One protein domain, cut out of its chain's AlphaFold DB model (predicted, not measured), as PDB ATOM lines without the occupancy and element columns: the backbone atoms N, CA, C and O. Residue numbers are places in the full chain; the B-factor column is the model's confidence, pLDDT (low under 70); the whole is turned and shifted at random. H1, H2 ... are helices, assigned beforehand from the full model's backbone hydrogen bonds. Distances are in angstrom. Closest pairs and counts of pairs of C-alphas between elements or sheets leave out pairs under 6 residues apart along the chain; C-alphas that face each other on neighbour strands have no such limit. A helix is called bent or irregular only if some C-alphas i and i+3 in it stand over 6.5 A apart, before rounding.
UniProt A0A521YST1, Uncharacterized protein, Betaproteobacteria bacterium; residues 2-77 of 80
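AT A GLANCE: This is residues 2 to 77 of the 80 residues of an uncharacterized protein of Betaproteobacteria bacterium (UniProt A0A521YST1). A long bent helix, H1, makes the length of a loose rod, and H3 folds back across its first arm, H1a. Short H2 packs on the second arm, H1b, and on residues 54 to 61 of H3. The 76 printed residues, all helix in class, hold H1, H2 and H3 in that order; the radius of gyration of the C-alphas is 14.9 A, the spans 49 by 22 by 14 A.

IN THESE COORDINATES: H1, residues 2 to 38, was assigned as one helix by its hydrogen bonds but is bent: C-alphas 21 and 24 are 6.9 A apart. H1a, residues 2 to 21, starts at (17.543, -30.732, -0.973) and measures 28.6 A; H1b, residues 24 to 38, 20.2 A. H2 is residues 42 to 47. H3, residues 54 to 75, measures 32.5 A, ends at (24.322, -11.936, 4.394), has a kink of 30 degrees near residue 68 and is only just irregular: C-alphas 68 and 71 are 6.7 A apart.

HOW THE PARTS SIT: H1a and H1b stand at a steep tilt of 52 degrees. H1a, with residues 11 to 20 alone, touches H3, opposite ways at a steep tilt of 53 degrees; the closest C-alphas, Ala 19 and Phe 66, are 4.9 A apart. H2 touches H1b, with residues 31 to 35 alone, closest C-alphas Ala 31 and Leu 42 at 6.2 A, and H3 about perpendicular at 78 degrees, closest C-alphas Thr 47 and Gly 57 at 4.9 A. Packing is mostly crossed, no touching pair being at a shallow tilt. H1a and H2 are apart. Every O i to N i+4 pair is within hydrogen-bond range in H1a, H1b and H2, and 16 of 18 in H3.

THE WHOLE: The farthest C-alphas, Arg 2 and Gly 39, are 50.2 A apart. The printed part has no cut and no long link; pLDDT is under 70 at residues 2 to 4 and 77.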
ATOM      1  N   ARG A   2      18.820 -31.455  -1.216       69.94
ATOM      2  CA  ARG A   2      17.543 -30.732  -0.973       69.94
ATOM      3  C   ARG A   2      17.681 -29.495  -0.070       69.94
ATOM      4  O   ARG A   2      17.328 -28.405  -0.488       69.94
ATOM      5  N   LEU A   3      18.361 -29.632   1.074       69.69
ATOM      6  CA  LEU A   3      18.622 -28.513   1.993       69.69
ATOM      7  C   LEU A   3      19.379 -27.340   1.353       69.69
ATOM      8  O   LEU A   3      19.158 -26.204   1.749       69.69
ATOM      9  N   ALA A   4      20.261 -27.605   0.381       66.12
ATOM     10  CA  ALA A   4      21.021 -26.579  -0.337       66.12
ATOM     11  C   ALA A   4      20.175 -25.882  -1.423       66.12
ATOM     12  O   ALA A   4      20.355 -24.689  -1.662       66.12
ATOM     13  N   LEU A   5      19.215 -26.597  -2.017       71.06
ATOM     14  CA  LEU A   5      18.243 -26.053  -2.968       71.06
ATOM     15  C   LEU A   5      17.206 -25.159  -2.272       71.06
ATOM     16  O   LEU A   5      17.006 -24.031  -2.712       71.06
ATOM     17  N   ASP A   6      16.636 -25.600  -1.148       77.62
ATOM     18  CA  ASP A   6      15.666 -24.817  -0.348       77.62
ATOM     19  C   ASP A   6      16.302 -23.546   0.237       77.62
ATOM     20  O   ASP A   6      15.726 -22.465   0.345       77.62
ATOM     21  N   SER A   7      17.568 -23.702   0.592       78.19
ATOM     22  CA  SER A   7      18.510 -22.664   0.963       78.19
ATOM     23  C   SER A   7      18.640 -21.570  -0.096       78.19
ATOM     24  O   SER A   7      18.516 -20.383   0.207       78.19
ATOM     25  N   MET A   8      18.905 -21.983  -1.333       82.38
ATOM     26  CA  MET A   8      19.205 -21.082  -2.438       82.38
ATOM     27  C   MET A   8      17.929 -20.420  -2.953       82.38
ATOM     28  O   MET A   8      17.926 -19.217  -3.194       82.38
ATOM     29  N   SER A   9      16.822 -21.166  -3.014       85.69
ATOM     30  CA  SER A   9      15.512 -20.634  -3.398       85.69
ATOM     31  C   SER A   9      15.048 -19.524  -2.455       85.69
ATOM     32  O   SER A   9      14.574 -18.491  -2.923       85.69
ATOM     33  N   ARG A  10      15.269 -19.662  -1.139       85.50
ATOM     34  CA  ARG A  10      14.952 -18.607  -0.163       85.50
ATOM     35  C   ARG A  10      15.785 -17.339  -0.379       85.50
ATOM     36  O   ARG A  10      15.235 -16.243  -0.298       85.50
ATOM     37  N   VAL A  11      17.084 -17.469  -0.671       87.56
ATOM     38  CA  VAL A  11      17.960 -16.317  -0.968       87.56
ATOM     39  C   VAL A  11      17.511 -15.614  -2.247       87.56
ATOM     40  O   VAL A  11      17.363 -14.395  -2.251       87.56
ATOM     41  N   MET A  12      17.240 -16.374  -3.311       90.56
ATOM     42  CA  MET A  12      16.778 -15.813  -4.583       90.56
ATOM     43  C   MET A  12      15.416 -15.126  -4.439       90.56
ATOM     44  O   MET A  12      15.240 -14.025  -4.948       90.56
ATOM     45  N   ALA A  13      14.476 -15.722  -3.702       89.44
ATOM     46  CA  ALA A  13      13.176 -15.110  -3.441       89.44
ATOM     47  C   ALA A  13      13.317 -13.791  -2.667       89.44
ATOM     48  O   ALA A  13      12.730 -12.785  -3.058       89.44
ATOM     49  N   MET A  14      14.142 -13.766  -1.615       91.94
ATOM     50  CA  MET A  14      14.397 -12.543  -0.849       91.94
ATOM     51  C   MET A  14      15.035 -11.456  -1.722       91.94
ATOM     52  O   MET A  14      14.578 -10.315  -1.709       91.94
ATOM     53  N   ALA A  15      16.038 -11.805  -2.533       90.75
ATOM     54  CA  ALA A  15      16.663 -10.869  -3.464       90.75
ATOM     55  C   ALA A  15      15.665 -10.327  -4.502       90.75
ATOM     56  O   ALA A  15      15.661  -9.129  -4.766       90.75
ATOM     57  N   ALA A  16      14.774 -11.168  -5.040       91.19
ATOM     58  CA  ALA A  16      13.736 -10.751  -5.987       91.19
ATOM     59  C   ALA A  16      12.709  -9.805  -5.352       91.19
ATOM     60  O   ALA A  16      12.317  -8.814  -5.973       91.19
ATOM     61  N   ILE A  17      12.303 -10.073  -4.107       90.69
ATOM     62  CA  ILE A  17      11.394  -9.204  -3.349       90.69
ATOM     63  C   ILE A  17      12.050  -7.843  -3.109       90.69
ATOM     64  O   ILE A  17      11.455  -6.813  -3.418       90.69
ATOM     65  N   VAL A  18      13.289  -7.834  -2.611       90.12
ATOM     66  CA  VAL A  18      14.045  -6.603  -2.345       90.12
ATOM     67  C   VAL A  18      14.253  -5.808  -3.628       90.12
ATOM     68  O   VAL A  18      13.976  -4.612  -3.645       90.12
ATOM     69  N   ALA A  19      14.669  -6.469  -4.710       91.19
ATOM     70  CA  ALA A  19      14.828  -5.839  -6.012       91.19
ATOM     71  C   ALA A  19      13.527  -5.183  -6.466       91.19
ATOM     72  O   ALA A  19      13.546  -4.019  -6.829       91.19
ATOM     73  N   THR A  20      12.394  -5.879  -6.369       90.88
ATOM     74  CA  THR A  20      11.087  -5.359  -6.803       90.88
ATOM     75  C   THR A  20      10.596  -4.198  -5.934       90.88
ATOM     76  O   THR A  20      10.083  -3.217  -6.468       90.88
ATOM     77  N   LEU A  21      10.786  -4.267  -4.611       88.75
ATOM     78  CA  LEU A  21      10.408  -3.193  -3.685       88.75
ATOM     79  C   LEU A  21      11.263  -1.937  -3.873       88.75
ATOM     80  O   LEU A  21      10.746  -0.822  -3.806       88.75
ATOM     81  N   LEU A  22      12.566  -2.110  -4.101       86.00
ATOM     82  CA  LEU A  22      13.504  -0.999  -4.258       86.00
ATOM     83  C   LEU A  22      13.582  -0.479  -5.692       86.00
ATOM     84  O   LEU A  22      14.035   0.645  -5.894       86.00
ATOM     85  N   TYR A  23      13.101  -1.249  -6.668       85.44
ATOM     86  CA  TYR A  23      13.165  -0.920  -8.088       85.44
ATOM     87  C   TYR A  23      12.623   0.479  -8.392       85.44
ATOM     88  O   TYR A  23      13.314   1.299  -8.991       85.44
ATOM     89  N   LEU A  24      11.402   0.766  -7.935       84.06
ATOM     90  CA  LEU A  24      10.747   2.056  -8.145       84.06
ATOM     91  C   LEU A  24      11.435   3.213  -7.405       84.06
ATOM     92  O   LEU A  24      11.810   4.174  -8.073       84.06
ATOM     93  N   PRO A  25      11.625   3.178  -6.070       85.69
ATOM     94  CA  PRO A  25      12.204   4.314  -5.354       85.69
ATOM     95  C   PRO A  25      13.667   4.565  -5.735       85.69
ATOM     96  O   PRO A  25      14.044   5.710  -5.977       85.69
ATOM     97  N   VAL A  26      14.492   3.518  -5.850       86.75
ATOM     98  CA  VAL A  26      15.905   3.666  -6.240       86.75
ATOM     99  C   VAL A  26      16.014   4.069  -7.705       86.75
ATOM    100  O   VAL A  26      16.773   4.980  -8.026       86.75
ATOM    101  N   GLY A  27      15.219   3.459  -8.589       85.25
ATOM    102  CA  GLY A  27      15.162   3.831 -10.001       85.25
ATOM    103  C   GLY A  27      14.745   5.288 -10.205       85.25
ATOM    104  O   GLY A  27      15.358   5.986 -11.008       85.25
ATOM    105  N   ALA A  28      13.776   5.785  -9.431       86.00
ATOM    106  CA  ALA A  28      13.355   7.184  -9.470       86.00
ATOM    107  C   ALA A  28      14.464   8.140  -9.006       86.00
ATOM    108  O   ALA A  28      14.717   9.145  -9.668       86.00
ATOM    109  N   ILE A  29      15.164   7.819  -7.910       90.50
ATOM    110  CA  ILE A  29      16.296   8.622  -7.419       90.50
ATOM    111  C   ILE A  29      17.438   8.636  -8.445       90.50
ATOM    112  O   ILE A  29      18.010   9.692  -8.723       90.50
ATOM    113  N   LEU A  30      17.764   7.485  -9.039       88.62
ATOM    114  CA  LEU A  30      18.799   7.381 -10.069       88.62
ATOM    115  C   LEU A  30      18.421   8.152 -11.339       88.62
ATOM    116  O   LEU A  30      19.242   8.895 -11.863       88.62
ATOM    117  N   ALA A  31      17.176   8.041 -11.801       88.31
ATOM    118  CA  ALA A  31      16.708   8.785 -12.964       88.31
ATOM    119  C   ALA A  31      16.716  10.301 -12.711       88.31
ATOM    120  O   ALA A  31      17.163  11.071 -13.559       88.31
ATOM    121  N   LEU A  32      16.268  10.734 -11.527       89.69
ATOM    122  CA  LEU A  32      16.236  12.148 -11.156       89.69
ATOM    123  C   LEU A  32      17.645  12.723 -10.994       89.69
ATOM    124  O   LEU A  32      17.903  13.829 -11.460       89.69
ATOM    125  N   SER A  33      18.571  11.975 -10.391       90.06
ATOM    126  CA  SER A  33      19.976  12.392 -10.283       90.06
ATOM    127  C   SER A  33      20.681  12.413 -11.641       90.06
ATOM    128  O   SER A  33      21.381  13.380 -11.935       90.06
ATOM    129  N   ALA A  34      20.445  11.425 -12.509       88.69
ATOM    130  CA  ALA A  34      20.966  11.426 -13.875       88.69
ATOM    131  C   ALA A  34      20.445  12.627 -14.683       88.69
ATOM    132  O   ALA A  34      21.211  13.279 -15.392       88.69
ATOM    133  N   PHE A  35      19.165  12.968 -14.532       90.31
ATOM    134  CA  PHE A  35      18.594  14.153 -15.162       90.31
ATOM    135  C   PHE A  35      19.181  15.451 -14.589       90.31
ATOM    136  O   PHE A  35      19.658  16.293 -15.343       90.31
ATOM    137  N   ALA A  36      19.194  15.605 -13.262       89.69
ATOM    138  CA  ALA A  36      19.600  16.845 -12.603       89.69
ATOM    139  C   ALA A  36      21.107  17.137 -12.704       89.69
ATOM    140  O   ALA A  36      21.494  18.298 -12.803       89.69
ATOM    141  N   VAL A  37      21.957  16.106 -12.663       92.19
ATOM    142  CA  VAL A  37      23.423  16.260 -12.636       92.19
ATOM    143  C   VAL A  37      24.035  16.145 -14.031       92.19
ATOM    144  O   VAL A  37      24.983  16.860 -14.341       92.19
ATOM    145  N   LEU A  38      23.514  15.245 -14.871       88.81
ATOM    146  CA  LEU A  38      24.109  14.909 -16.170       88.81
ATOM    147  C   LEU A  38      23.265  15.385 -17.362       88.81
ATOM    148  O   LEU A  38      23.700  15.245 -18.502       88.81
ATOM    149  N   GLY A  39      22.057  15.915 -17.130       88.88
ATOM    150  CA  GLY A  39      21.144  16.335 -18.199       88.88
ATOM    151  C   GLY A  39      20.597  15.175 -19.041       88.88
ATOM    152  O   GLY A  39      20.081  15.400 -20.134       88.88
ATOM    153  N   ILE A  40      20.724  13.930 -18.567       89.50
ATOM    154  CA  ILE A  40      20.280  12.736 -19.297       89.50
ATOM    155  C   ILE A  40      18.753  12.657 -19.247       89.50
ATOM    156  O   ILE A  40      18.154  12.706 -18.174       89.50
ATOM    157  N   SER A  41      18.109  12.500 -20.406       89.75
ATOM    158  CA  SER A  41      16.656  12.332 -20.460       89.75
ATOM    159  C   SER A  41      16.218  11.011 -19.821       89.75
ATOM    160  O   SER A  41      16.905   9.994 -19.911       89.75
ATOM    161  N   LEU A  42      15.030  11.007 -19.209       84.62
ATOM    162  CA  LEU A  42      14.428   9.815 -18.596       84.62
ATOM    163  C   LEU A  42      14.315   8.645 -19.587       84.62
ATOM    164  O   LEU A  42      14.608   7.506 -19.234       84.62
ATOM    165  N   ASP A  43      13.950   8.942 -20.837       86.88
ATOM    166  CA  ASP A  43      13.891   7.956 -21.918       86.88
ATOM    167  C   ASP A  43      15.268   7.337 -22.189       86.88
ATOM    168  O   ASP A  43      15.404   6.114 -22.195       86.88
ATOM    169  N   ALA A  44      16.316   8.158 -22.317       86.62
ATOM    170  CA  ALA A  44      17.676   7.666 -22.508       86.62
ATOM    171  C   ALA A  44      18.180   6.874 -21.290       86.62
ATOM    172  O   ALA A  44      18.846   5.860 -21.461       86.62
ATOM    173  N   PHE A  45      17.840   7.274 -20.064       88.94
ATOM    174  CA  PHE A  45      18.216   6.533 -18.857       88.94
ATOM    175  C   PHE A  45      17.560   5.144 -18.799       88.94
ATOM    176  O   PHE A  45      18.226   4.139 -18.541       88.94
ATOM    177  N   LEU A  46      16.258   5.068 -19.084       87.38
ATOM    178  CA  LEU A  46      15.518   3.806 -19.066       87.38
ATOM    179  C   LEU A  46      15.967   2.864 -20.182       87.38
ATOM    180  O   LEU A  46      16.075   1.664 -19.960       87.38
ATOM    181  N   THR A  47      16.249   3.400 -21.366       91.38
ATOM    182  CA  THR A  47      16.615   2.622 -22.560       91.38
ATOM    183  C   THR A  47      18.117   2.380 -22.711       91.38
ATOM    184  O   THR A  47      18.540   1.792 -23.706       91.38
ATOM    185  N   PHE A  48      18.935   2.835 -21.753       89.00
ATOM    186  CA  PHE A  48      20.400   2.819 -21.842       89.00
ATOM    187  C   PHE A  48      20.917   3.505 -23.119       89.00
ATOM    188  O   PHE A  48      21.711   2.955 -23.877       89.00
ATOM    189  N   GLY A  49      20.423   4.713 -23.387       85.44
ATOM    190  CA  GLY A  49      20.772   5.503 -24.564       85.44
ATOM    191  C   GLY A  49      20.124   4.985 -25.846       85.44
ATOM    192  O   GLY A  49      20.724   5.089 -26.911       85.44
ATOM    193  N   ARG A  50      18.905   4.431 -25.750       89.25
ATOM    194  CA  ARG A  50      18.156   3.789 -26.850       89.25
ATOM    195  C   ARG A  50      18.773   2.480 -27.354       89.25
ATOM    196  O   ARG A  50      18.376   1.991 -28.407       89.25
ATOM    197  N   ALA A  51      19.705   1.894 -26.599       91.50
ATOM    198  CA  ALA A  51      20.250   0.567 -26.882       91.50
ATOM    199  C   ALA A  51      19.213  -0.549 -26.655       91.50
ATOM    200  O   ALA A  51      19.271  -1.592 -27.304       91.50
ATOM    201  N   LEU A  52      18.265  -0.326 -25.740       91.31
ATOM    202  CA  LEU A  52      17.182  -1.246 -25.401       91.31
ATOM    203  C   LEU A  52      15.818  -0.573 -25.568       91.31
ATOM    204  O   LEU A  52      15.674   0.633 -25.388       91.31
ATOM    205  N   ASN A  53      14.781  -1.366 -25.831       89.62
ATOM    206  CA  ASN A  53      13.405  -0.871 -25.759       89.62
ATOM    207  C   ASN A  53      13.007  -0.596 -24.298       89.62
ATOM    208  O   ASN A  53      13.545  -1.221 -23.386       89.62
ATOM    209  N   GLY A  54      12.008   0.261 -24.056       84.75
ATOM    210  CA  GLY A  54      11.605   0.651 -22.693       84.75
ATOM    211  C   GLY A  54      11.333  -0.528 -21.743       84.75
ATOM    212  O   GLY A  54      11.801  -0.527 -20.610       84.75
ATOM    213  N   PHE A  55      10.666  -1.586 -22.222       87.75
ATOM    214  CA  PHE A  55      10.428  -2.802 -21.431       87.75
ATOM    215  C   PHE A  55      11.714  -3.592 -21.130       87.75
ATOM    216  O   PHE A  55      11.918  -4.052 -20.010       87.75
ATOM    217  N   GLN A  56      12.605  -3.724 -22.117       90.31
ATOM    218  CA  GLN A  56      13.891  -4.409 -21.948       90.31
ATOM    219  C   GLN A  56      14.806  -3.642 -20.991       90.31
ATOM    220  O   GLN A  56      15.475  -4.251 -20.162       90.31
ATOM    221  N   GLY A  57      14.795  -2.312 -21.072       89.31
ATOM    222  CA  GLY A  57      15.485  -1.435 -20.140       89.31
ATOM    223  C   GLY A  57      14.962  -1.578 -18.713       89.31
ATOM    224  O   GLY A  57      15.746  -1.699 -17.773       89.31
ATOM    225  N   LEU A  58      13.639  -1.678 -18.553       87.62
ATOM    226  CA  LEU A  58      13.001  -1.940 -17.263       87.62
ATOM    227  C   LEU A  58      13.489  -3.259 -16.644       87.62
ATOM    228  O   LEU A  58      13.924  -3.285 -15.491       87.62
ATOM    229  N   LEU A  59      13.483  -4.332 -17.440       91.38
ATOM    230  CA  LEU A  59      14.013  -5.633 -17.039       91.38
ATOM    231  C   LEU A  59      15.505  -5.564 -16.705       91.38
ATOM    232  O   LEU A  59      15.917  -6.107 -15.685       91.38
ATOM    233  N   ALA A  60      16.308  -4.869 -17.510       91.62
ATOM    234  CA  ALA A  60      17.736  -4.709 -17.263       91.62
ATOM    235  C   ALA A  60      17.993  -4.003 -15.922       91.62
ATOM    236  O   ALA A  60      18.719  -4.530 -15.076       91.62
ATOM    237  N   TRP A  61      17.317  -2.884 -15.658       91.06
ATOM    238  CA  TRP A  61      17.388  -2.203 -14.364       91.06
ATOM    239  C   TRP A  61      16.958  -3.110 -13.202       91.06
ATOM    240  O   TRP A  61      17.584  -3.089 -12.141       91.06
ATOM    241  N   TRP A  62      15.934  -3.947 -13.398       92.19
ATOM    242  CA  TRP A  62      15.487  -4.881 -12.365       92.19
ATOM    243  C   TRP A  62      16.542  -5.956 -12.109       92.19
ATOM    244  O   TRP A  62      16.855  -6.238 -10.955       92.19
ATOM    245  N   THR A  63      17.155  -6.505 -13.162       92.31
ATOM    246  CA  THR A  63      18.226  -7.503 -13.025       92.31
ATOM    247  C   THR A  63      19.457  -6.938 -12.326       92.31
ATOM    248  O   THR A  63      20.043  -7.625 -11.494       92.31
ATOM    249  N   LEU A  64      19.813  -5.674 -12.579       90.88
ATOM    250  CA  LEU A  64      20.887  -4.994 -11.853       90.88
ATOM    251  C   LEU A  64      20.550  -4.863 -10.362       90.88
ATOM    252  O   LEU A  64      21.378  -5.199  -9.515       90.88
ATOM    253  N   GLY A  65      19.319  -4.455 -10.035       90.75
ATOM    254  CA  GLY A  65      18.833  -4.406  -8.653       90.75
ATOM    255  C   GLY A  65      18.814  -5.781  -7.978       90.75
ATOM    256  O   GLY A  65      19.223  -5.913  -6.826       90.75
ATOM    257  N   PHE A  66      18.411  -6.822  -8.704       89.75
ATOM    258  CA  PHE A  66      18.438  -8.207  -8.238       89.75
ATOM    259  C   PHE A  66      19.856  -8.679  -7.923       89.75
ATOM    260  O   PHE A  66      20.099  -9.191  -6.831       89.75
ATOM    261  N   LEU A  67      20.804  -8.453  -8.837       91.25
ATOM    262  CA  LEU A  67      22.211  -8.790  -8.627       91.25
ATOM    263  C   LEU A  67      22.792  -8.049  -7.419       91.25
ATOM    264  O   LEU A  67      23.497  -8.656  -6.614       91.25
ATOM    265  N   ALA A  68      22.444  -6.773  -7.241       88.62
ATOM    266  CA  ALA A  68      22.848  -5.988  -6.076       88.62
ATOM    267  C   ALA A  68      22.199  -6.472  -4.762       88.62
ATOM    268  O   ALA A  68      22.795  -6.332  -3.693       88.62
ATOM    269  N   ALA A  69      21.005  -7.068  -4.817       88.81
ATOM    270  CA  ALA A  69      20.300  -7.603  -3.653       88.81
ATOM    271  C   ALA A  69      20.775  -9.006  -3.231       88.81
ATOM    272  O   ALA A  69      20.523  -9.417  -2.095       88.81
ATOM    273  N   LEU A  70      21.481  -9.746  -4.099       88.88
ATOM    274  CA  LEU A  70      21.989 -11.089  -3.787       88.88
ATOM    275  C   LEU A  70      22.947 -11.116  -2.578       88.88
ATOM    276  O   LEU A  70      22.718 -11.937  -1.686       88.88
ATOM    277  N   PRO A  71      23.971 -10.240  -2.467       87.75
ATOM    278  CA  PRO A  71      24.853 -10.203  -1.298       87.75
ATOM    279  C   PRO A  71      24.102  -9.873  -0.006       87.75
ATOM    280  O   PRO A  71      24.375 -10.472   1.032       87.75
ATOM    281  N   TYR A  72      23.121  -8.967  -0.073       83.81
ATOM    282  CA  TYR A  72      22.261  -8.635   1.064       83.81
ATOM    283  C   TYR A  72      21.447  -9.852   1.525       83.81
ATOM    284  O   TYR A  72      21.467 -10.206   2.703       83.81
ATOM    285  N   ALA A  73      20.782 -10.539   0.594       85.19
ATOM    286  CA  ALA A  73      19.985 -11.723   0.896       85.19
ATOM    287  C   ALA A  73      20.842 -12.898   1.408       85.19
ATOM    288  O   ALA A  73      20.395 -13.661   2.265       85.19
ATOM    289  N   ALA A  74      22.076 -13.032   0.915       84.06
ATOM    290  CA  ALA A  74      23.035 -14.020   1.402       84.06
ATOM    291  C   ALA A  74      23.552 -13.679   2.812       84.06
ATOM    292  O   ALA A  74      23.620 -14.562   3.666       84.06
ATOM    293  N   GLY A  75      23.860 -12.408   3.085       79.81
ATOM    294  CA  GLY A  75      24.322 -11.936   4.394       79.81
ATOM    295  C   GLY A  75      23.246 -12.006   5.480       79.81
ATOM    296  O   GLY A  75      23.536 -12.413   6.600       79.81
ATOM    297  N   ALA A  76      21.985 -11.721   5.138       70.69
ATOM    298  CA  ALA A  76      20.837 -11.874   6.039       70.69
ATOM    299  C   ALA A  76      20.595 -13.330   6.489       70.69
ATOM    300  O   ALA A  76      19.802 -13.582   7.395       70.69
ATOM    301  N   ARG A  77      21.256 -14.296   5.842       63.69
ATOM    302  CA  ARG A  77      21.111 -15.727   6.099       63.69
ATOM    303  C   ARG A  77      22.177 -16.301   7.035       63.69
ATOM    304  O   ARG A  77      21.990 -17.414   7.524       63.69
TER     305      ARG A  77